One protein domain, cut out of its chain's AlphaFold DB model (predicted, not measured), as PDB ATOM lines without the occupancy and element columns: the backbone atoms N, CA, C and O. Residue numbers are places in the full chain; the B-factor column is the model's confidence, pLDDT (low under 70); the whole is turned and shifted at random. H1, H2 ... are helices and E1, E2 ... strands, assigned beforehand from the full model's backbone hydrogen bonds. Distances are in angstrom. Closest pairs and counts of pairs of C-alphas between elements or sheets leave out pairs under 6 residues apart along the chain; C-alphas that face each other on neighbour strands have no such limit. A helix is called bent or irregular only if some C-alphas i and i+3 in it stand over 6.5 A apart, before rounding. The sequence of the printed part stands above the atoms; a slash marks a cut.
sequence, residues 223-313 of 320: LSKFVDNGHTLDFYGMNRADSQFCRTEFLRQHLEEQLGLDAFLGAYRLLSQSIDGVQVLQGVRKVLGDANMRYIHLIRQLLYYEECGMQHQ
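What this domain is: This is residues 223 to 313 of the 320 residues of the protein "Hypothetical protein" of Eutreptiella gymnastica (UniProt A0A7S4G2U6). A small hairpin of two short strands, E1 and E2, packs through E1 on the long helix H4, which runs through the middle of the domain. H1 runs beside H4 the opposite way, and the helical hairpin of H2 and H3 stands steeply to both, with H2 packed on H4. The printed part has 91 residues, with two named strands and then four named helices along the chain; the sheet is antiparallel and the class is mostly helix. The whole is compact, with a radius of gyration of the C-alphas of 13.2 A and spans of 38 by 28 by 24 A.

Where its parts are: E1, residues 226 to 228, begins at C-alpha (-49.871, 37.052, -44.213) and is 6.9 A long; E2, residues 231 to 233, is 6.4 A long. H4, residues 290 to 311, is 33.8 A long and ends at C-alpha (-62.046, 41.053, -29.674). It has a kink of 29 degrees near residue 297 and is irregular, with C-alphas 291 and 294 7.6 A apart. H1 is residues 244 to 259, 22.3 A; H2 residues 261 to 272, 16.0 A; H3 residues 277 to 288, 15.9 A.

How they stand to each other: In the hairpin E1 and E2, N 228 and O 231 are within hydrogen-bond range at 2.9 A. The closest C-alphas of E1 and H4, Asp 228 and Leu 298, are 6.7 A apart. H1 and H4 touch, closest at C-alphas Thr 248 and Leu 302, 6.3 A, at a shallow tilt of 20 degrees, opposite ways. H2, with residues 267 to 272 alone, touches H4, closest at C-alphas Tyr 268 and Ile 299, 6.5 A, at a steep tilt of 62 degrees. H2 and H3 touch as a helical hairpin, closest at C-alphas Ala 267 and Val 284, 5.2 A. E2 and H4 are apart. Every O i to N i+4 pair is within hydrogen-bond range in H1, H2 and H3; in H4, 13 of 18 are.

The domain as a whole: The two C-alphas farthest apart, those of Ala 241 and Gln 279, are 38.6 A apart. The printed part has no cut and no long link, and residues 273 to 278 stand free. Confidence is under 70 at residues 223 to 224, 275 and 310 to 313.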
ATOM      1  N   LEU A 223     -57.662  38.762 -44.347       53.50
ATOM      2  CA  LEU A 223     -57.417  38.128 -43.024       53.50
ATOM      3  C   LEU A 223     -57.134  36.601 -42.999       53.50
ATOM      4  O   LEU A 223     -56.977  35.986 -41.938       53.50
ATOM      5  N   SER A 224     -57.105  35.947 -44.159       60.41
ATOM      6  CA  SER A 224     -56.719  34.542 -44.332       60.41
ATOM      7  C   SER A 224     -55.230  34.339 -44.638       60.41
ATOM      8  O   SER A 224     -54.788  33.192 -44.719       60.41
ATOM      9  N   LYS A 225     -54.466  35.423 -44.838       75.69
ATOM     10  CA  LYS A 225     -53.098  35.400 -45.363       75.69
ATOM     11  C   LYS A 225     -52.206  36.453 -44.707       75.69
ATOM     12  O   LYS A 225     -52.637  37.571 -44.445       75.69
ATOM     13  N   PHE A 226     -50.934  36.107 -44.547       82.25
ATOM     14  CA  PHE A 226     -49.871  37.052 -44.213       82.25
ATOM     15  C   PHE A 226     -49.130  37.465 -45.483       82.25
ATOM     16  O   PHE A 226     -49.048  36.682 -46.438       82.25
ATOM     17  N   VAL A 227     -48.606  38.690 -45.510       83.19
ATOM     18  CA  VAL A 227     -47.982  39.279 -46.700       83.19
ATOM     19  C   VAL A 227     -46.616  39.864 -46.356       83.19
ATOM     20  O   VAL A 227     -46.524  40.772 -45.533       83.19
ATOM     21  N   ASP A 228     -45.566  39.380 -47.023       83.50
ATOM     22  CA  ASP A 228     -44.219  39.956 -46.980       83.50
ATOM     23  C   ASP A 228     -43.883  40.585 -48.335       83.50
ATOM     24  O   ASP A 228     -43.939  39.916 -49.366       83.50
ATOM     25  N   ASN A 229     -43.562  41.881 -48.349       81.25
ATOM     26  CA  ASN A 229     -43.179  42.634 -49.555       81.25
ATOM     27  C   ASN A 229     -44.125  42.434 -50.769       81.25
ATOM     28  O   ASN A 229     -43.681  42.365 -51.912       81.25
ATOM     29  N   GLY A 230     -45.436  42.307 -50.522       77.75
ATOM     30  CA  GLY A 230     -46.468  42.069 -51.547       77.75
ATOM     31  C   GLY A 230     -46.709  40.596 -51.919       77.75
ATOM     32  O   GLY A 230     -47.674  40.291 -52.619       77.75
ATOM     33  N   HIS A 231     -45.898  39.660 -51.422       81.94
ATOM     34  CA  HIS A 231     -46.075  38.223 -51.631       81.94
ATOM     35  C   HIS A 231     -46.836  37.574 -50.466       81.94
ATOM     36  O   HIS A 231     -46.557  37.845 -49.302       81.94
ATOM     37  N   THR A 232     -47.784  36.674 -50.763       83.56
ATOM     38  CA  THR A 232     -48.397  35.822 -49.726       83.56
ATOM     39  C   THR A 232     -47.349  34.876 -49.137       83.56
ATOM     40  O   THR A 232     -46.698  34.149 -49.886       83.56
ATOM     41  N   LEU A 233     -47.256  34.821 -47.809       83.81
ATOM     42  CA  LEU A 233     -46.560  33.757 -47.087       83.81
ATOM     43  C   LEU A 233     -47.442  32.502 -47.020       83.81
ATOM     44  O   LEU A 233     -48.416  32.456 -46.267       83.81
ATOM     45  N   ASP A 234     -47.086  31.478 -47.795       81.75
ATOM     46  CA  ASP A 234     -47.654  30.132 -47.675       81.75
ATOM     47  C   ASP A 234     -46.765  29.293 -46.731       81.75
ATOM     48  O   ASP A 234     -45.743  28.734 -47.137       81.75
ATOM     49  N   PHE A 235     -47.135  29.221 -45.448       81.81
ATOM     50  CA  PHE A 235     -46.408  28.434 -44.443       81.81
ATOM     51  C   PHE A 235     -46.585  26.923 -44.652       81.81
ATOM     52  O   PHE A 235     -47.699  26.432 -44.848       81.81
ATOM     53  N   TYR A 236     -45.489  26.160 -44.577       77.12
ATOM     54  CA  TYR A 236     -45.530  24.716 -44.808       77.12
ATOM     55  C   TYR A 236     -46.349  24.001 -43.724       77.12
ATOM     56  O   TYR A 236     -45.997  24.019 -42.549       77.12
ATOM     57  N   GLY A 237     -47.439  23.353 -44.137       75.62
ATOM     58  CA  GLY A 237     -48.376  22.672 -43.240       75.62
ATOM     59  C   GLY A 237     -49.561  23.526 -42.780       75.62
ATOM     60  O   GLY A 237     -50.542  22.946 -42.322       75.62
ATOM     61  N   MET A 238     -49.533  24.851 -42.966       80.19
ATOM     62  CA  MET A 238     -50.680  25.715 -42.668       80.19
ATOM     63  C   MET A 238     -51.758  25.569 -43.749       80.19
ATOM     64  O   MET A 238     -51.513  25.745 -44.945       80.19
ATOM     65  N   ASN A 239     -52.985  25.284 -43.330       79.44
ATOM     66  CA  ASN A 239     -54.161  25.202 -44.183       79.44
ATOM     67  C   ASN A 239     -54.981  26.501 -44.078       79.44
ATOM     68  O   ASN A 239     -55.112  27.096 -43.012       79.44
ATOM     69  N   ARG A 240     -55.628  26.929 -45.170       76.31
ATOM     70  CA  ARG A 240     -56.552  28.082 -45.138       76.31
ATOM     71  C   ARG A 240     -57.770  27.848 -44.236       76.31
ATOM     72  O   ARG A 240     -58.408  28.811 -43.820       76.31
ATOM     73  N   ALA A 241     -58.086  26.584 -43.951       80.06
ATOM     74  CA  ALA A 241     -59.127  26.182 -43.009       80.06
ATOM     75  C   ALA A 241     -58.696  26.248 -41.527       80.06
ATOM     76  O   ALA A 241     -59.547  26.066 -40.657       80.06
ATOM     77  N   ASP A 242     -57.416  26.498 -41.226       81.25
ATOM     78  CA  ASP A 242     -56.937  26.586 -39.844       81.25
ATOM     79  C   ASP A 242     -57.444  27.861 -39.160       81.25
ATOM     80  O   ASP A 242     -57.625  28.907 -39.795       81.25
ATOM     81  N   SER A 243     -57.653  27.778 -37.842       85.62
ATOM     82  CA  SER A 243     -58.136  28.905 -37.038       85.62
ATOM     83  C   SER A 243     -57.168  30.094 -37.074       85.62
ATOM     84  O   SER A 243     -55.956  29.912 -37.187       85.62
ATOM     85  N   GLN A 244     -57.687  31.317 -36.911       83.62
ATOM     86  CA  GLN A 244     -56.854  32.526 -36.819       83.62
ATOM     87  C   GLN A 244     -55.756  32.390 -35.755       83.62
ATOM     88  O   GLN A 244     -54.623  32.784 -36.012       83.62
ATOM     89  N   PHE A 245     -56.060  31.763 -34.612       86.12
ATOM     90  CA  PHE A 245     -55.085  31.464 -33.564       86.12
ATOM     91  C   PHE A 245     -53.931  30.589 -34.083       86.12
ATOM     92  O   PHE A 245     -52.779  31.001 -34.011       86.12
ATOM     93  N   CYS A 246     -54.228  29.443 -34.710       86.88
ATOM     94  CA  CYS A 246     -53.205  28.566 -35.298       86.88
ATOM     95  C   CYS A 246     -52.324  29.307 -36.319       86.88
ATOM     96  O   CYS A 246     -51.109  29.144 -36.323       86.88
ATOM     97  N   ARG A 247     -52.931  30.144 -37.173       86.38
ATOM     98  CA  ARG A 247     -52.206  30.934 -38.181       86.38
ATOM     99  C   ARG A 247     -51.320  32.016 -37.546       86.38
ATOM    100  O   ARG A 247     -50.216  32.251 -38.026       86.38
ATOM    101  N   THR A 248     -51.779  32.636 -36.458       90.38
ATOM    102  CA  THR A 248     -51.016  33.619 -35.666       90.38
ATOM    103  C   THR A 248     -49.781  32.969 -35.041       90.38
ATOM    104  O   THR A 248     -48.676  33.479 -35.202       90.38
ATOM    105  N   GLU A 249     -49.936  31.794 -34.422       91.19
ATOM    106  CA  GLU A 249     -48.810  31.037 -33.857       91.19
ATOM    107  C   GLU A 249     -47.820  30.560 -34.941       91.19
ATOM    108  O   GLU A 249     -46.613  30.645 -34.732       91.19
ATOM    109  N   PHE A 250     -48.288  30.163 -36.136       91.88
ATOM    110  CA  PHE A 250     -47.398  29.873 -37.275       91.88
ATOM    111  C   PHE A 250     -46.562  31.092 -37.701       91.88
ATOM    112  O   PHE A 250     -45.363  30.945 -37.952       91.88
ATOM    113  N   LEU A 251     -47.151  32.295 -37.762       92.88
ATOM    114  CA  LEU A 251     -46.381  33.509 -38.049       92.88
ATOM    115  C   LEU A 251     -45.384  33.820 -36.921       92.88
ATOM    116  O   LEU A 251     -44.243  34.175 -37.216       92.88
ATOM    117  N   ARG A 252     -45.785  33.674 -35.650       95.12
ATOM    118  CA  ARG A 252     -44.891  33.878 -34.500       95.12
ATOM    119  C   ARG A 252     -43.682  32.945 -34.580       95.12
ATOM    120  O   ARG A 252     -42.556  33.436 -34.577       95.12
ATOM    121  N   GLN A 253     -43.905  31.639 -34.747       94.75
ATOM    122  CA  GLN A 253     -42.830  30.654 -34.887       94.75
ATOM    123  C   GLN A 253     -41.899  31.005 -36.057       94.75
ATOM    124  O   GLN A 253     -40.682  30.986 -35.896       94.75
ATOM    125  N   HIS A 254     -42.440  31.394 -37.217       94.38
ATOM    126  CA  HIS A 254     -41.611  31.807 -38.350       94.38
ATOM    127  C   HIS A 254     -40.749  33.041 -38.037       94.38
ATOM    128  O   HIS A 254     -39.576  33.083 -38.403       94.38
ATOM    129  N   LEU A 255     -41.295  34.047 -37.349       96.19
ATOM    130  CA  LEU A 255     -40.532  35.231 -36.946       96.19
ATOM    131  C   LEU A 255     -39.441  34.886 -35.920       96.19
ATOM    132  O   LEU A 255     -38.329  35.398 -36.032       96.19
ATOM    133  N   GLU A 256     -39.715  33.981 -34.981       96.81
ATOM    134  CA  GLU A 256     -38.722  33.463 -34.031       96.81
ATOM    135  C   GLU A 256     -37.607  32.663 -34.730       96.81
ATOM    136  O   GLU A 256     -36.433  32.853 -34.411       96.81
ATOM    137  N   GLU A 257     -37.938  31.839 -35.730       96.06
ATOM    138  CA  GLU A 257     -36.972  31.084 -36.544       96.06
ATOM    139  C   GLU A 257     -36.102  31.979 -37.444       96.06
ATOM    140  O   GLU A 257     -34.934  31.668 -37.676       96.06
ATOM    141  N   GLN A 258     -36.652  33.075 -37.981       96.25
ATOM    142  CA  GLN A 258     -35.932  33.974 -38.894       96.25
ATOM    143  C   GLN A 258     -35.102  35.047 -38.178       96.25
ATOM    144  O   GLN A 258     -34.058  35.445 -38.692       96.25
ATOM    145  N   LEU A 259     -35.564  35.540 -37.024       97.06
ATOM    146  CA  LEU A 259     -34.931  36.648 -36.296       97.06
ATOM    147  C   LEU A 259     -34.130  36.185 -35.072       97.06
ATOM    148  O   LEU A 259     -33.236  36.899 -34.621       97.06
ATOM    149  N   GLY A 260     -34.458  35.015 -34.521       97.75
ATOM    150  CA  GLY A 260     -34.085  34.628 -33.166       97.75
ATOM    151  C   GLY A 260     -35.022  35.246 -32.120       97.75
ATOM    152  O   GLY A 260     -35.434  36.407 -32.225       97.75
ATOM    153  N   LEU A 261     -35.336  34.464 -31.084       97.06
ATOM    154  CA  LEU A 261     -36.324  34.797 -30.051       97.06
ATOM    155  C   LEU A 261     -36.088  36.170 -29.392       97.06
ATOM    156  O   LEU A 261     -37.023  36.958 -29.274       97.06
ATOM    157  N   ASP A 262     -34.850  36.492 -29.006       98.06
ATOM    158  CA  ASP A 262     -34.534  37.757 -28.325       98.06
ATOM    159  C   ASP A 262     -34.751  38.991 -29.218       98.06
ATOM    160  O   ASP A 262     -35.290  40.005 -28.763       98.06
ATOM    161  N   ALA A 263     -34.376  38.908 -30.499       98.00
ATOM    162  CA  ALA A 263     -34.548  40.002 -31.452       98.00
ATOM    163  C   ALA A 263     -36.027  40.189 -31.826       98.00
ATOM    164  O   ALA A 263     -36.515  41.322 -31.863       98.00
ATOM    165  N   PHE A 264     -36.760  39.085 -32.020       98.12
ATOM    166  CA  PHE A 264     -38.210  39.107 -32.203       98.12
ATOM    167  C   PHE A 264     -38.918  39.737 -30.994       98.12
ATOM    168  O   PHE A 264     -39.620  40.735 -31.158       98.12
ATOM    169  N   LEU A 265     -38.689  39.235 -29.773       97.81
ATOM    170  CA  LEU A 265     -39.333  39.751 -28.558       97.81
ATOM    171  C   LEU A 265     -38.959  41.211 -28.267       97.81
ATOM    172  O   LEU A 265     -39.807  41.980 -27.807       97.81
ATOM    173  N   GLY A 266     -37.718  41.620 -28.544       97.56
ATOM    174  CA  GLY A 266     -37.292  43.013 -28.425       97.56
ATOM    175  C   GLY A 266     -38.040  43.936 -29.394       97.56
ATOM    176  O   GLY A 266     -38.587  44.956 -28.973       97.56
ATOM    177  N   ALA A 267     -38.131  43.561 -30.673       97.31
ATOM    178  CA  ALA A 267     -38.854  44.331 -31.684       97.31
ATOM    179  C   ALA A 267     -40.372  44.356 -31.430       97.31
ATOM    180  O   ALA A 267     -40.991  45.416 -31.509       97.31
ATOM    181  N   TYR A 268     -40.957  43.216 -31.059       97.00
ATOM    182  CA  TYR A 268     -42.368  43.068 -30.701       97.00
ATOM    183  C   TYR A 268     -42.755  43.966 -29.514       97.00
ATOM    184  O   TYR A 268     -43.758  44.678 -29.572       97.00
ATOM    185  N   ARG A 269     -41.935  44.012 -28.451       96.56
ATOM    186  CA  ARG A 269     -42.167  44.901 -27.293       96.56
ATOM    187  C   ARG A 269     -42.090  46.377 -27.672       96.56
ATOM    188  O   ARG A 269     -42.917  47.158 -27.215       96.56
ATOM    189  N   LEU A 270     -41.133  46.758 -28.520       96.12
ATOM    190  CA  LEU A 270     -41.010  48.138 -28.995       96.12
ATOM    191  C   LEU A 270     -42.196  48.565 -29.872       96.12
ATOM    192  O   LEU A 270     -42.632  49.703 -29.761       96.12
ATOM    193  N   LEU A 271     -42.723  47.667 -30.711       94.81
ATOM    194  CA  LEU A 271     -43.854  47.946 -31.605       94.81
ATOM    195  C   LEU A 271     -45.220  47.935 -30.896       94.81
ATOM    196  O   LEU A 271     -46.115  48.661 -31.315       94.81
ATOM    197  N   SER A 272     -45.388  47.142 -29.834       94.12
ATOM    198  CA  SER A 272     -46.656  47.024 -29.086       94.12
ATOM    199  C   SER A 272     -46.876  48.103 -28.021       94.12
ATOM    200  O   SER A 272     -48.008  48.324 -27.600       94.12
ATOM    201  N   GLN A 273     -45.821  48.784 -27.566       89.62
ATOM    202  CA  GLN A 273     -45.906  49.777 -26.483       89.62
ATOM    203  C   GLN A 273     -46.068  51.226 -26.969       89.62
ATOM    204  O   GLN A 273     -46.111  52.143 -26.148       89.62
ATOM    205  N   SER A 274     -46.085  51.467 -28.282       77.25
ATOM    206  CA  SER A 274     -45.651  52.755 -28.822       77.25
ATOM    207  C   SER A 274     -46.675  53.533 -29.639       77.25
ATOM    208  O   SER A 274     -47.290  52.989 -30.553       77.25
ATOM    209  N   ILE A 275     -46.726  54.844 -29.394       69.12
ATOM    210  CA  ILE A 275     -47.510  55.817 -30.170       69.12
ATOM    211  C   ILE A 275     -46.603  56.592 -31.161       69.12
ATOM    212  O   ILE A 275     -46.994  56.838 -32.300       69.12
ATOM    213  N   ASP A 276     -45.354  56.907 -30.782       77.31
ATOM    214  CA  ASP A 276     -44.429  57.743 -31.573       77.31
ATOM    215  C   ASP A 276     -43.588  56.950 -32.595       77.31
ATOM    216  O   ASP A 276     -42.454  56.538 -32.325       77.31
ATOM    217  N   GLY A 277     -44.103  56.777 -33.815       78.12
ATOM    218  CA  GLY A 277     -43.516  55.882 -34.826       78.12
ATOM    219  C   GLY A 277     -42.026  56.084 -35.176       78.12
ATOM    220  O   GLY A 277     -41.340  55.106 -35.477       78.12
ATOM    221  N   VAL A 278     -41.486  57.308 -35.120       85.56
ATOM    222  CA  VAL A 278     -40.099  57.597 -35.558       85.56
ATOM    223  C   VAL A 278     -39.049  57.048 -34.585       85.56
ATOM    224  O   VAL A 278     -38.112  56.365 -35.004       85.56
ATOM    225  N   GLN A 279     -39.210  57.300 -33.281       88.94
ATOM    226  CA  GLN A 279     -38.269  56.807 -32.262       88.94
ATOM    227  C   GLN A 279     -38.289  55.272 -32.194       88.94
ATOM    228  O   GLN A 279     -37.246  54.631 -32.050       88.94
ATOM    229  N   VAL A 280     -39.472  54.685 -32.386       93.00
ATOM    230  CA  VAL A 280     -39.701  53.236 -32.409       93.00
ATOM    231  C   VAL A 280     -38.952  52.580 -33.555       93.00
ATOM    232  O   VAL A 280     -38.228  51.620 -33.321       93.00
ATOM    233  N   LEU A 281     -39.050  53.110 -34.777       92.94
ATOM    234  CA  LEU A 281     -38.320  52.562 -35.923       92.94
ATOM    235  C   LEU A 281     -36.797  52.636 -35.726       92.94
ATOM    236  O   LEU A 281     -36.089  51.730 -36.166       92.94
ATOM    237  N   GLN A 282     -36.281  53.647 -35.015       94.44
ATOM    238  CA  GLN A 282     -34.861  53.689 -34.643       94.44
ATOM    239  C   GLN A 282     -34.505  52.642 -33.571       94.44
ATOM    240  O   GLN A 282     -33.446  52.021 -33.652       94.44
ATOM    241  N   GLY A 283     -35.372  52.419 -32.577       95.31
ATOM    242  CA  GLY A 283     -35.205  51.369 -31.567       95.31
ATOM    243  C   GLY A 283     -35.255  49.963 -32.169       95.31
ATOM    244  O   GLY A 283     -34.356  49.158 -31.944       95.31
ATOM    245  N   VAL A 284     -36.256  49.688 -33.005       96.38
ATOM    246  CA  VAL A 284     -36.438  48.410 -33.703       96.38
ATOM    247  C   VAL A 284     -35.270  48.135 -34.653       96.38
ATOM    248  O   VAL A 284     -34.761  47.018 -34.656       96.38
ATOM    249  N   ARG A 285     -34.751  49.147 -35.368       96.88
ATOM    250  CA  ARG A 285     -33.526  49.009 -36.181       96.88
ATOM    251  C   ARG A 285     -32.304  48.615 -35.344       96.88
ATOM    252  O   ARG A 285     -31.514  47.796 -35.798       96.88
ATOM    253  N   LYS A 286     -32.159  49.138 -34.118       97.56
ATOM    254  CA  LYS A 286     -31.074  48.749 -33.190       97.56
ATOM    255  C   LYS A 286     -31.204  47.307 -32.678       97.56
ATOM    256  O   LYS A 286     -30.186  46.721 -32.332       97.56
ATOM    257  N   VAL A 287     -32.418  46.753 -32.617       97.69
ATOM    258  CA  VAL A 287     -32.676  45.370 -32.166       97.69
ATOM    259  C   VAL A 287     -32.566  44.360 -33.313       97.69
ATOM    260  O   VAL A 287     -31.922  43.330 -33.155       97.69
ATOM    261  N   LEU A 288     -33.187  44.643 -34.461       96.75
ATOM    262  CA  LEU A 288     -33.226  43.730 -35.609       96.75
ATOM    263  C   LEU A 288     -31.967  43.808 -36.488       96.75
ATOM    264  O   LEU A 288     -31.594  42.815 -37.113       96.75
ATOM    265  N   GLY A 289     -31.331  44.980 -36.562       97.19
ATOM    266  CA  GLY A 289     -30.333  45.310 -37.579       97.19
ATOM    267  C   GLY A 289     -30.959  45.594 -38.952       97.19
ATOM    268  O   GLY A 289     -32.051  45.123 -39.276       97.19
ATOM    269  N   ASP A 290     -30.254  46.359 -39.791       95.69
ATOM    270  CA  ASP A 290     -30.772  46.828 -41.087       95.69
ATOM    271  C   ASP A 290     -31.213  45.695 -42.032       95.69
ATOM    272  O   ASP A 290     -32.217  45.831 -42.732       95.69
ATOM    273  N   ALA A 291     -30.525  44.549 -42.003       95.44
ATOM    274  CA  ALA A 291     -30.841  43.380 -42.830       95.44
ATOM    275  C   ALA A 291     -32.233  42.776 -42.552       95.44
ATOM    276  O   ALA A 291     -32.849  42.195 -43.446       95.44
ATOM    277  N   ASN A 292     -32.745  42.936 -41.328       96.88
ATOM    278  CA  ASN A 292     -33.994  42.330 -40.866       96.88
ATOM    279  C   ASN A 292     -35.176  43.315 -40.839       96.88
ATOM    280  O   ASN A 292     -36.286  42.938 -40.465       96.88
ATOM    281  N   MET A 293     -34.984  44.562 -41.284       94.69
ATOM    282  CA  MET A 293     -36.032  45.596 -41.280       94.69
ATOM    283  C   MET A 293     -37.294  45.199 -42.068       94.69
ATOM    284  O   MET A 293     -38.382  45.663 -41.733       94.69
ATOM    285  N   ARG A 294     -37.183  44.297 -43.058       93.81
ATOM    286  CA  ARG A 294     -38.330  43.754 -43.816       93.81
ATOM    287  C   ARG A 294     -39.396  43.107 -42.921       93.81
ATOM    288  O   ARG A 294     -40.588  43.300 -43.140       93.81
ATOM    289  N   TYR A 295     -38.979  42.422 -41.853       95.56
ATOM    290  CA  TYR A 295     -39.882  41.671 -40.974       95.56
ATOM    291  C   TYR A 295     -40.777  42.575 -40.100       95.56
ATOM    292  O   TYR A 295     -41.725  42.083 -39.492       95.56
ATOM    293  N   ILE A 296     -40.553  43.897 -40.061       94.88
ATOM    294  CA  ILE A 296     -41.383  44.839 -39.284       94.88
ATOM    295  C   ILE A 296     -42.849  44.810 -39.734       94.88
ATOM    296  O   ILE A 296     -43.748  44.875 -38.895       94.88
ATOM    297  N   HIS A 297     -43.112  44.678 -41.038       92.44
ATOM    298  CA  HIS A 297     -44.480  44.603 -41.561       92.44
ATOM    299  C   HIS A 297     -45.205  43.328 -41.105       92.44
ATOM    300  O   HIS A 297     -46.406  43.366 -40.847       92.44
ATOM    301  N   LEU A 298     -44.466  42.230 -40.931       94.44
ATOM    302  CA  LEU A 298     -44.983  40.966 -40.413       94.44
ATOM    303  C   LEU A 298     -45.210  41.016 -38.897       94.44
ATOM    304  O   LEU A 298     -46.257  40.580 -38.434       94.44
ATOM    305  N   ILE A 299     -44.302  41.618 -38.119       95.62
ATOM    306  CA  ILE A 299     -44.509  41.812 -36.670       95.62
ATOM    307  C   ILE A 299     -45.729  42.720 -36.415       95.62
ATOM    308  O   ILE A 299     -46.506  42.465 -35.499       95.62
ATOM    309  N   ARG A 300     -45.957  43.740 -37.257       93.12
ATOM    310  CA  ARG A 300     -47.178  44.567 -37.209       93.12
ATOM    311  C   ARG A 300     -48.446  43.789 -37.575       93.12
ATOM    312  O   ARG A 300     -49.463  43.984 -36.920       93.12
ATOM    313  N   GLN A 301     -48.390  42.904 -38.576       92.06
ATOM    314  CA  GLN A 301     -49.503  41.994 -38.874       92.06
ATOM    315  C   GLN A 301     -49.801  41.086 -37.674       92.06
ATOM    316  O   GLN A 301     -50.960  40.986 -37.291       92.06
ATOM    317  N   LEU A 302     -48.782  40.479 -37.054       93.88
ATOM    318  CA  LEU A 302     -48.945  39.610 -35.881       93.88
ATOM    319  C   LEU A 302     -49.728  40.316 -34.762       93.88
ATOM    320  O   LEU A 302     -50.784  39.827 -34.371       93.88
ATOM    321  N   LEU A 303     -49.271  41.508 -34.358       93.62
ATOM    322  CA  LEU A 303     -49.915  42.335 -33.329       93.62
ATOM    323  C   LEU A 303     -51.393  42.623 -33.639       93.62
ATOM    324  O   LEU A 303     -52.252  42.497 -32.769       93.62
ATOM    325  N   TYR A 304     -51.698  42.963 -34.892       90.62
ATOM    326  CA  TYR A 304     -53.067  43.213 -35.344       90.62
ATOM    327  C   TYR A 304     -53.946  41.948 -35.285       90.62
ATOM    328  O   TYR A 304     -55.078  41.994 -34.800       90.62
ATOM    329  N   TYR A 305     -53.428  40.794 -35.721       87.56
ATOM    330  CA  TYR A 305     -54.158  39.521 -35.652       87.56
ATOM    331  C   TYR A 305     -54.370  39.022 -34.213       87.56
ATOM    332  O   TYR A 305     -55.382  38.363 -33.957       87.56
ATOM    333  N   GLU A 306     -53.468  39.347 -33.284       89.81
ATOM    334  CA  GLU A 306     -53.607  39.078 -31.846       89.81
ATOM    335  C   GLU A 306     -54.684  39.976 -31.212       89.81
ATOM    336  O   GLU A 306     -55.575  39.473 -30.521       89.81
ATOM    337  N   GLU A 307     -54.673  41.283 -31.502       87.56
ATOM    338  CA  GLU A 307     -55.672  42.233 -31.000       87.56
ATOM    339  C   GLU A 307     -57.085  41.910 -31.518       87.56
ATOM    340  O   GLU A 307     -58.013  41.719 -30.725       87.56
ATOM    341  N   CYS A 308     -57.258  41.751 -32.834       82.69
ATOM    342  CA  CYS A 308     -58.539  41.351 -33.421       82.69
ATOM    343  C   CYS A 308     -58.974  39.942 -32.976       82.69
ATOM    344  O   CYS A 308     -60.166  39.684 -32.798       82.69
ATOM    345  N   GLY A 309     -58.018  39.032 -32.753       72.50
ATOM    346  CA  GLY A 309     -58.281  37.673 -32.273       72.50
ATOM    347  C   GLY A 309     -58.887  37.629 -30.867       72.50
ATOM    348  O   GLY A 309     -59.724  36.767 -30.591       72.50
ATOM    349  N   MET A 310     -58.526  38.576 -29.996       62.25
ATOM    350  CA  MET A 310     -59.135  38.711 -28.668       62.25
ATOM    351  C   MET A 310     -60.516  39.382 -28.710       62.25
ATOM    352  O   MET A 310     -61.402  38.966 -27.970       62.25
ATOM    353  N   GLN A 311     -60.750  40.356 -29.598       60.75
ATOM    354  CA  GLN A 311     -62.046  41.053 -29.674       60.75
ATOM    355  C   GLN A 311     -63.210  40.141 -30.103       60.75
ATOM    356  O   GLN A 311     -64.340  40.330 -29.652       60.75
ATOM    357  N   HIS A 312     -62.952  39.117 -30.925       54.84
ATOM    358  CA  HIS A 312     -63.975  38.134 -31.307       54.84
ATOM    359  C   HIS A 312     -64.266  37.071 -30.233       54.84
ATOM    360  O   HIS A 312     -65.296  36.399 -30.318       54.84
ATOM    361  N   GLN A 313     -63.444  36.957 -29.183       53.84
ATOM    362  CA  GLN A 313     -63.776  36.182 -27.982       53.84
ATOM    363  C   GLN A 313     -64.628  37.028 -27.024       53.84
ATOM    364  O   GLN A 313     -64.216  37.383 -25.920       53.84
TER     365      GLN A 313